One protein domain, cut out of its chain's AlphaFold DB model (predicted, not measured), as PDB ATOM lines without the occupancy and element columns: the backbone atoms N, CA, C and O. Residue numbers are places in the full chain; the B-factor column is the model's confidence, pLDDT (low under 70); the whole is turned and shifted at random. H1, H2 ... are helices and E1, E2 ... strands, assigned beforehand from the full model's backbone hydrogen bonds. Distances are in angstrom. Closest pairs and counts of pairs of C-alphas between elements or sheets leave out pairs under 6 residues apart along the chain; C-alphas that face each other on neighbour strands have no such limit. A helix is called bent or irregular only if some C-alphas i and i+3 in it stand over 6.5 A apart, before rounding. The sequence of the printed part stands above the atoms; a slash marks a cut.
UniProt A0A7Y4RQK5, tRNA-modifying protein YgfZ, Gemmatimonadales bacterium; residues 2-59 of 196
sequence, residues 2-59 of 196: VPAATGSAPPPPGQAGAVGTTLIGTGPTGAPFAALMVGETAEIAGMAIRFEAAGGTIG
ATOM      1  N   VAL A   2     167.599 191.455 130.347       34.53
ATOM      2  CA  VAL A   2     167.428 190.043 130.717       34.53
ATOM      3  C   VAL A   2     168.309 189.232 129.754       34.53
ATOM      4  O   VAL A   2     168.177 189.429 128.544       34.53
ATOM      5  N   PRO A   3     169.260 188.414 130.235       37.00
ATOM      6  CA  PRO A   3     170.124 187.645 129.348       37.00
ATOM      7  C   PRO A   3     169.269 186.725 128.470       37.00
ATOM      8  O   PRO A   3     168.311 186.117 128.948       37.00
ATOM      9  N   ALA A   4     169.603 186.654 127.179       39.09
ATOM     10  CA  ALA A   4     168.932 185.779 126.227       39.09
ATOM     11  C   ALA A   4     168.993 184.333 126.739       39.09
ATOM     12  O   ALA A   4     170.072 183.805 127.007       39.09
ATOM     13  N   ALA A   5     167.824 183.717 126.916       44.81
ATOM     14  CA  ALA A   5     167.704 182.368 127.441       44.81
ATOM     15  C   ALA A   5     168.316 181.366 126.451       44.81
ATOM     16  O   ALA A   5     167.708 181.020 125.443       44.81
ATOM     17  N   THR A   6     169.508 180.859 126.753       44.66
ATOM     18  CA  THR A   6     170.132 179.717 126.063       44.66
ATOM     19  C   THR A   6     169.546 178.383 126.547       44.66
ATOM     20  O   THR A   6     170.277 177.428 126.799       44.66
ATOM     21  N   GLY A   7     168.230 178.328 126.761       56.03
ATOM     22  CA  GLY A   7     167.536 177.141 127.258       56.03
ATOM     23  C   GLY A   7     167.076 176.243 126.115       56.03
ATOM     24  O   GLY A   7     166.523 176.727 125.129       56.03
ATOM     25  N   SER A   8     167.277 174.932 126.248       64.31
ATOM     26  CA  SER A   8     166.609 173.941 125.399       64.31
ATOM     27  C   SER A   8     165.088 174.096 125.497       64.31
ATOM     28  O   SER A   8     164.565 174.363 126.580       64.31
ATOM     29  N   ALA A   9     164.379 173.905 124.383       69.94
ATOM     30  CA  ALA A   9     162.919 173.939 124.365       69.94
ATOM     31  C   ALA A   9     162.324 172.932 125.377       69.94
ATOM     32  O   ALA A   9     162.900 171.853 125.564       69.94
ATOM     33  N   PRO A  10     161.191 173.255 126.031       73.88
ATOM     34  CA  PRO A  10     160.527 172.322 126.935       73.88
ATOM     35  C   PRO A  10     160.062 171.064 126.180       73.88
ATOM     36  O   PRO A  10     159.797 171.132 124.974       73.88
ATOM     37  N   PRO A  11     159.944 169.913 126.866       84.44
ATOM     38  CA  PRO A  11     159.495 168.681 126.229       84.44
ATOM     39  C   PRO A  11     158.050 168.810 125.706       84.44
ATOM     40  O   PRO A  11     157.254 169.560 126.280       84.44
ATOM     41  N   PRO A  12     157.673 168.074 124.642       86.00
ATOM     42  CA  PRO A  12     156.302 168.066 124.126       86.00
ATOM     43  C   PRO A  12     155.276 167.627 125.184       86.00
ATOM     44  O   PRO A  12     155.644 166.843 126.058       86.00
ATOM     45  N   PRO A  13     153.996 168.044 125.093       86.31
ATOM     46  CA  PRO A  13     152.960 167.684 126.066       86.31
ATOM     47  C   PRO A  13     152.919 166.188 126.402       86.31
ATOM     48  O   PRO A  13     152.936 165.338 125.509       86.31
ATOM     49  N   GLY A  14     152.842 165.866 127.695       84.25
ATOM     50  CA  GLY A  14     152.843 164.488 128.192       84.25
ATOM     51  C   GLY A  14     154.221 163.817 128.193       84.25
ATOM     52  O   GLY A  14     154.306 162.617 128.456       84.25
ATOM     53  N   GLN A  15     155.291 164.560 127.902       87.50
ATOM     54  CA  GLN A  15     156.664 164.069 127.946       87.50
ATOM     55  C   GLN A  15     157.469 164.783 129.029       87.50
ATOM     56  O   GLN A  15     157.119 165.860 129.510       87.50
ATOM     57  N   ALA A  16     158.581 164.160 129.402       89.88
ATOM     58  CA  ALA A  16     159.545 164.729 130.322       89.88
ATOM     59  C   ALA A  16     160.946 164.708 129.714       89.88
ATOM     60  O   ALA A  16     161.274 163.847 128.897       89.88
ATOM     61  N   GLY A  17     161.764 165.665 130.128       88.44
ATOM     62  CA  GLY A  17     163.156 165.811 129.728       88.44
ATOM     63  C   GLY A  17     163.952 166.528 130.812       88.44
ATOM     64  O   GLY A  17     163.389 167.014 131.791       88.44
ATOM     65  N   ALA A  18     165.268 166.587 130.641       86.19
ATOM     66  CA  ALA A  18     166.149 167.321 131.540       86.19
ATOM     67  C   ALA A  18     166.610 168.624 130.882       86.19
ATOM     68  O   ALA A  18     166.956 168.638 129.699       86.19
ATOM     69  N   VAL A  19     166.644 169.702 131.659       78.50
ATOM     70  CA  VAL A  19     167.280 170.971 131.297       78.50
ATOM     71  C   VAL A  19     168.324 171.265 132.370       78.50
ATOM     72  O   VAL A  19     167.983 171.654 133.485       78.50
ATOM     73  N   GLY A  20     169.597 171.012 132.056       81.19
ATOM     74  CA  GLY A  20     170.646 170.956 133.081       81.19
ATOM     75  C   GLY A  20     170.378 169.813 134.067       81.19
ATOM     76  O   GLY A  20     170.170 168.675 133.645       81.19
ATOM     77  N   THR A  21     170.359 170.118 135.365       85.25
ATOM     78  CA  THR A  21     170.022 169.173 136.448       85.25
ATOM     79  C   THR A  21     168.538 169.143 136.811       85.25
ATOM     80  O   THR A  21     168.113 168.285 137.584       85.25
ATOM     81  N   THR A  22     167.730 170.036 136.240       87.31
ATOM     82  CA  THR A  22     166.292 170.090 136.497       87.31
ATOM     83  C   THR A  22     165.537 169.174 135.533       87.31
ATOM     84  O   THR A  22     165.629 169.310 134.310       87.31
ATOM     85  N   LEU A  23     164.739 168.254 136.075       90.88
ATOM     86  CA  LEU A  23     163.752 167.489 135.320       90.88
ATOM     87  C   LEU A  23     162.511 168.348 135.094       90.88
ATOM     88  O   LEU A  23     161.966 168.917 136.038       90.88
ATOM     89  N   ILE A  24     162.042 168.403 133.853       90.25
ATOM     90  CA  ILE A  24     160.825 169.105 133.455       90.25
ATOM     91  C   ILE A  24     159.908 168.091 132.781       90.25
ATOM     92  O   ILE A  24     160.292 167.470 131.796       90.25
ATOM     93  N   GLY A  25     158.695 167.931 133.296       90.25
ATOM     94  CA  GLY A  25     157.602 167.242 132.616       90.25
ATOM     95  C   GLY A  25     156.558 168.254 132.178       90.25
ATOM     96  O   GLY A  25     156.169 169.092 132.985       90.25
ATOM     97  N   THR A  26     156.091 168.200 130.936       89.12
ATOM     98  CA  THR A  26     154.965 169.027 130.486       89.12
ATOM     99  C   THR A  26     153.660 168.255 130.612       89.12
ATOM    100  O   THR A  26     153.579 167.060 130.318       89.12
ATOM    101  N   GLY A  27     152.626 168.939 131.098       86.06
ATOM    102  CA  GLY A  27     151.313 168.343 131.298       86.06
ATOM    103  C   GLY A  27     150.734 167.821 129.977       86.06
ATOM    104  O   GLY A  27     150.910 168.463 128.936       86.06
ATOM    105  N   PRO A  28     150.062 166.655 129.968       85.62
ATOM    106  CA  PRO A  28     149.298 166.227 128.803       85.62
ATOM    107  C   PRO A  28     148.112 167.173 128.555       85.62
ATOM    108  O   PRO A  28     147.741 167.979 129.410       85.62
ATOM    109  N   THR A  29     147.475 167.055 127.388       81.88
ATOM    110  CA  THR A  29     146.262 167.821 127.068       81.88
ATOM    111  C   THR A  29     145.210 167.666 128.171       81.88
ATOM    112  O   THR A  29     144.837 166.551 128.530       81.88
ATOM    113  N   GLY A  30     144.738 168.798 128.698       78.00
ATOM    114  CA  GLY A  30     143.763 168.867 129.787       78.00
ATOM    115  C   GLY A  30     144.361 169.141 131.168       78.00
ATOM    116  O   GLY A  30     143.597 169.542 132.039       78.00
ATOM    117  N   ALA A  31     145.679 168.972 131.370       85.62
ATOM    118  CA  ALA A  31     146.379 169.146 132.655       85.62
ATOM    119  C   ALA A  31     146.052 170.436 133.420       85.62
ATOM    120  O   ALA A  31     146.083 171.503 132.816       85.62
ATOM    121  N   PRO A  32     145.841 170.381 134.762       86.50
ATOM    122  CA  PRO A  32     145.689 171.551 135.624       86.50
ATOM    123  C   PRO A  32     147.042 172.219 135.869       86.50
ATOM    124  O   PRO A  32     147.164 173.092 136.718       86.50
ATOM    125  N   PHE A  33     148.084 171.759 135.177       86.06
ATOM    126  CA  PHE A  33     149.425 172.292 135.212       86.06
ATOM    127  C   PHE A  33     150.011 172.240 133.801       86.06
ATOM    128  O   PHE A  33     149.836 171.264 133.072       86.06
ATOM    129  N   ALA A  34     150.754 173.278 133.423       84.44
ATOM    130  CA  ALA A  34     151.498 173.288 132.166       84.44
ATOM    131  C   ALA A  34     152.787 172.457 132.266       84.44
ATOM    132  O   ALA A  34     153.160 171.763 131.321       84.44
ATOM    133  N   ALA A  35     153.458 172.502 133.420       86.56
ATOM    134  CA  ALA A  35     154.676 171.750 133.675       86.56
ATOM    135  C   ALA A  35     154.852 171.410 135.162       86.56
ATOM    136  O   ALA A  35     154.371 172.129 136.034       86.56
ATOM    137  N   LEU A  36     155.581 170.327 135.426       88.19
ATOM    138  CA  LEU A  36     156.126 169.951 136.727       88.19
ATOM    139  C   LEU A  36     157.651 169.982 136.631       88.19
ATOM    140  O   LEU A  36     158.221 169.396 135.710       88.19
ATOM    141  N   MET A  37     158.302 170.643 137.586       88.06
ATOM    142  CA  MET A  37     159.759 170.737 137.647       88.06
ATOM    143  C   MET A  37     160.275 170.116 138.938       88.06
ATOM    144  O   MET A  37     159.729 170.367 140.010       88.06
ATOM    145  N   VAL A  38     161.331 169.316 138.828       90.44
ATOM    146  CA  VAL A  38     162.003 168.676 139.962       90.44
ATOM    147  C   VAL A  38     163.503 168.885 139.797       90.44
ATOM    148  O   VAL A  38     164.079 168.470 138.797       90.44
ATOM    149  N   GLY A  39     164.135 169.543 140.760       91.06
ATOM    150  CA  GLY A  39     165.531 169.960 140.673       91.06
ATOM    151  C   GLY A  39     165.961 170.736 141.912       91.06
ATOM    152  O   GLY A  39     165.247 170.758 142.919       91.06
ATOM    153  N   GLU A  40     167.125 171.376 141.843       91.19
ATOM    154  CA  GLU A  40     167.630 172.191 142.947       91.19
ATOM    155  C   GLU A  40     166.780 173.450 143.159       91.19
ATOM    156  O   GLU A  40     166.388 174.134 142.211       91.19
ATOM    157  N   THR A  41     166.542 173.809 144.424       89.12
ATOM    158  CA  THR A  41     165.709 174.962 144.802       89.12
ATOM    159  C   THR A  41     166.161 176.262 144.137       89.12
ATOM    160  O   THR A  41     165.322 177.051 143.710       89.12
ATOM    161  N   ALA A  42     167.474 176.486 144.015       87.62
ATOM    162  CA  ALA A  42     168.019 177.683 143.379       87.62
ATOM    163  C   ALA A  42     167.711 177.737 141.869       87.62
ATOM    164  O   ALA A  42     167.375 178.803 141.348       87.62
ATOM    165  N   GLU A  43     167.764 176.596 141.173       85.19
ATOM    166  CA  GLU A  43     167.427 176.507 139.747       85.19
ATOM    167  C   GLU A  43     165.932 176.749 139.508       85.19
ATOM    168  O   GLU A  43     165.559 177.525 138.620       85.19
ATOM    169  N   ILE A  44     165.080 176.140 140.341       85.81
ATOM    170  CA  ILE A  44     163.623 176.315 140.289       85.81
ATOM    171  C   ILE A  44     163.246 177.769 140.596       85.81
ATOM    172  O   ILE A  44     162.455 178.363 139.861       85.81
ATOM    173  N   ALA A  45     163.849 178.384 141.617       85.62
ATOM    174  CA  ALA A  45     163.622 179.792 141.947       85.62
ATOM    175  C   ALA A  45     164.028 180.721 140.790       85.62
ATOM    176  O   ALA A  45     163.288 181.636 140.430       85.62
ATOM    177  N   GLY A  46     165.163 180.445 140.140       86.81
ATOM    178  CA  GLY A  46     165.578 181.172 138.941       86.81
ATOM    179  C   GLY A  46     164.591 181.027 137.776       86.81
ATOM    180  O   GLY A  46     164.439 181.956 136.981       86.81
ATOM    181  N   MET A  47     163.901 179.888 137.664       81.12
ATOM    182  CA  MET A  47     162.845 179.686 136.672       81.12
ATOM    183  C   MET A  47     161.578 180.478 137.008       81.12
ATOM    184  O   MET A  47     161.010 181.087 136.105       81.12
ATOM    185  N   ALA A  48     161.168 180.525 138.279       82.50
ATOM    186  CA  ALA A  48     160.014 181.309 138.722       82.50
ATOM    187  C   ALA A  48     160.160 182.795 138.349       82.50
ATOM    188  O   ALA A  48     159.266 183.358 137.723       82.50
ATOM    189  N   ILE A  49     161.342 183.381 138.583       86.06
ATOM    190  CA  ILE A  49     161.656 184.766 138.191       86.06
ATOM    191  C   ILE A  49     161.486 184.976 136.678       86.06
ATOM    192  O   ILE A  49     160.958 185.994 136.233       86.06
ATOM    193  N   ARG A  50     161.930 184.011 135.860       85.94
ATOM    194  CA  ARG A  50     161.767 184.086 134.399       85.94
ATOM    195  C   ARG A  50     160.299 183.996 133.981       85.94
ATOM    196  O   ARG A  50     159.919 184.686 133.040       85.94
ATOM    197  N   PHE A  51     159.494 183.180 134.659       83.69
ATOM    198  CA  PHE A  51     158.053 183.099 134.408       83.69
ATOM    199  C   PHE A  51     157.345 184.411 134.735       83.69
ATOM    200  O   PHE A  51     156.575 184.892 133.909       83.69
ATOM    201  N   GLU A  52     157.647 185.026 135.877       88.44
ATOM    202  CA  GLU A  52     157.087 186.334 136.243       88.44
ATOM    203  C   GLU A  52     157.498 187.425 135.250       88.44
ATOM    204  O   GLU A  52     156.658 188.189 134.777       88.44
ATOM    205  N   ALA A  53     158.772 187.454 134.841       89.19
ATOM    206  CA  ALA A  53     159.260 188.393 133.830       89.19
ATOM    207  C   ALA A  53     158.586 188.212 132.454       89.19
ATOM    208  O   ALA A  53     158.550 189.154 131.662       89.19
ATOM    209  N   ALA A  54     158.049 187.022 132.171       88.69
ATOM    210  CA  ALA A  54     157.265 186.720 130.975       88.69
ATOM    211  C   ALA A  54     155.752 186.983 131.149       88.69
ATOM    212  O   ALA A  54     154.978 186.674 130.244       88.69
ATOM    213  N   GLY A  55     155.324 187.551 132.284       89.00
ATOM    214  CA  GLY A  55     153.927 187.876 132.589       89.00
ATOM    215  C   GLY A  55     153.157 186.781 133.335       89.00
ATOM    216  O   GLY A  55     151.943 186.890 133.484       89.00
ATOM    217  N   GLY A  56     153.833 185.725 133.794       85.88
ATOM    218  CA  GLY A  56     153.237 184.718 134.667       85.88
ATOM    219  C   GLY A  56     152.956 185.261 136.070       85.88
ATOM    220  O   GLY A  56     153.598 186.200 136.533       85.88
ATOM    221  N   THR A  57     152.012 184.637 136.768       85.94
ATOM    222  CA  THR A  57     151.738 184.902 138.186       85.94
ATOM    223  C   THR A  57     152.088 183.663 138.995       85.94
ATOM    224  O   THR A  57     151.720 182.550 138.614       85.94
ATOM    225  N   ILE A  58     152.813 183.845 140.098       84.94
ATOM    226  CA  ILE A  58     153.128 182.756 141.021       84.94
ATOM    227  C   ILE A  58     151.945 182.558 141.964       84.94
ATOM    228  O   ILE A  58     151.590 183.461 142.718       84.94
ATOM    229  N   GLY A  59     151.340 181.375 141.889       86.38
ATOM    230  CA  GLY A  59     150.308 180.936 142.819       86.38
ATOM    231  C   GLY A  59     150.880 180.289 144.079       86.38
ATOM    232  O   GLY A  59     152.089 180.083 144.214       86.38
TER     233      GLY A  59
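This is residues 2 to 59 of the 196 residues of the protein "tRNA-modifying protein YgfZ" of Gemmatimonadales bacterium (UniProt A0A7Y4RQK5). A small sheet of three short strands, E1, E2 and E3, has a single helix, H1, standing off one end, where it only grazes the sheet. A long lead with no named element, residues 2 to 15, runs from the helix's end of the domain to the opposite end of the sheet, where the chain folds back into E1. The printed part has 58 residues with three named strands and one named helix, in the order E1, E2, E3, H1; the sheet's order is E1, E2, E3, antiparallel throughout. The class is mixed, helices and strands, with under half of the residues, 26, in named elements. The whole is compact, with a radius of gyration of the C-alphas of 11.6 A, and rounded, with spans of 31 by 24 by 21 A.

After residues 2 to 15, E1, residues 16 to 19, and E2, residues 22 to 26, form a hairpin; they are antiparallel, with 144 degrees between their directions. N 17 and O 24, 2.9 A apart, and N 24 and O 17, 2.8 A apart, are within hydrogen-bond range. E2 and E3, residues 35 to 38, form a second hairpin, antiparallel at 158 degrees. Here N 23 and O 38, and also N 36 and O 25, are within hydrogen-bond range, each pair 2.8 A apart. E1, E2 and E3 make a meander, each strand the antiparallel neighbour of the one before; E1 and E3 are edge strands and E2 is the inner one. H1, residues 41 to 53, is on the sheet but only grazes it, with its residues 41 to 47. The closest C-alphas of E3 and H1 are those of Met 37 and Ile 44, 7.3 A apart; those of E2 and H1 are Thr 22 and Glu 43, also 7.3 A apart. In H1 every O i to N i+4 pair is within hydrogen-bond range.

E1, Ala 16 to Val 19, begins with its C-alpha at (159.545, 164.729, 130.322) and is 10.0 A long from first to last C-alpha. E2, Thr 22 to Thr 26, is the longest strand by residues and measures 12.9 A. E3, Ala 35 to Val 38, measures 10.1 A. H1, Thr 41 to Ala 53, measures 18.5 A, from C-alpha 41 at (165.709, 174.962, 144.802) to C-alpha 53 at (159.260, 188.393, 133.830), and is not bent.

The two C-alphas farthest apart, those of Pro 3 and Gly 30, are 32.4 A apart. The printed part has no cut. The links E1 to E2 and E3 to H1 are tight, with 2 residues each, and the link E2 to E3 is short, with 8. The mean pLDDT of the printed part is 81.0; residues 2 to 9 are under 70.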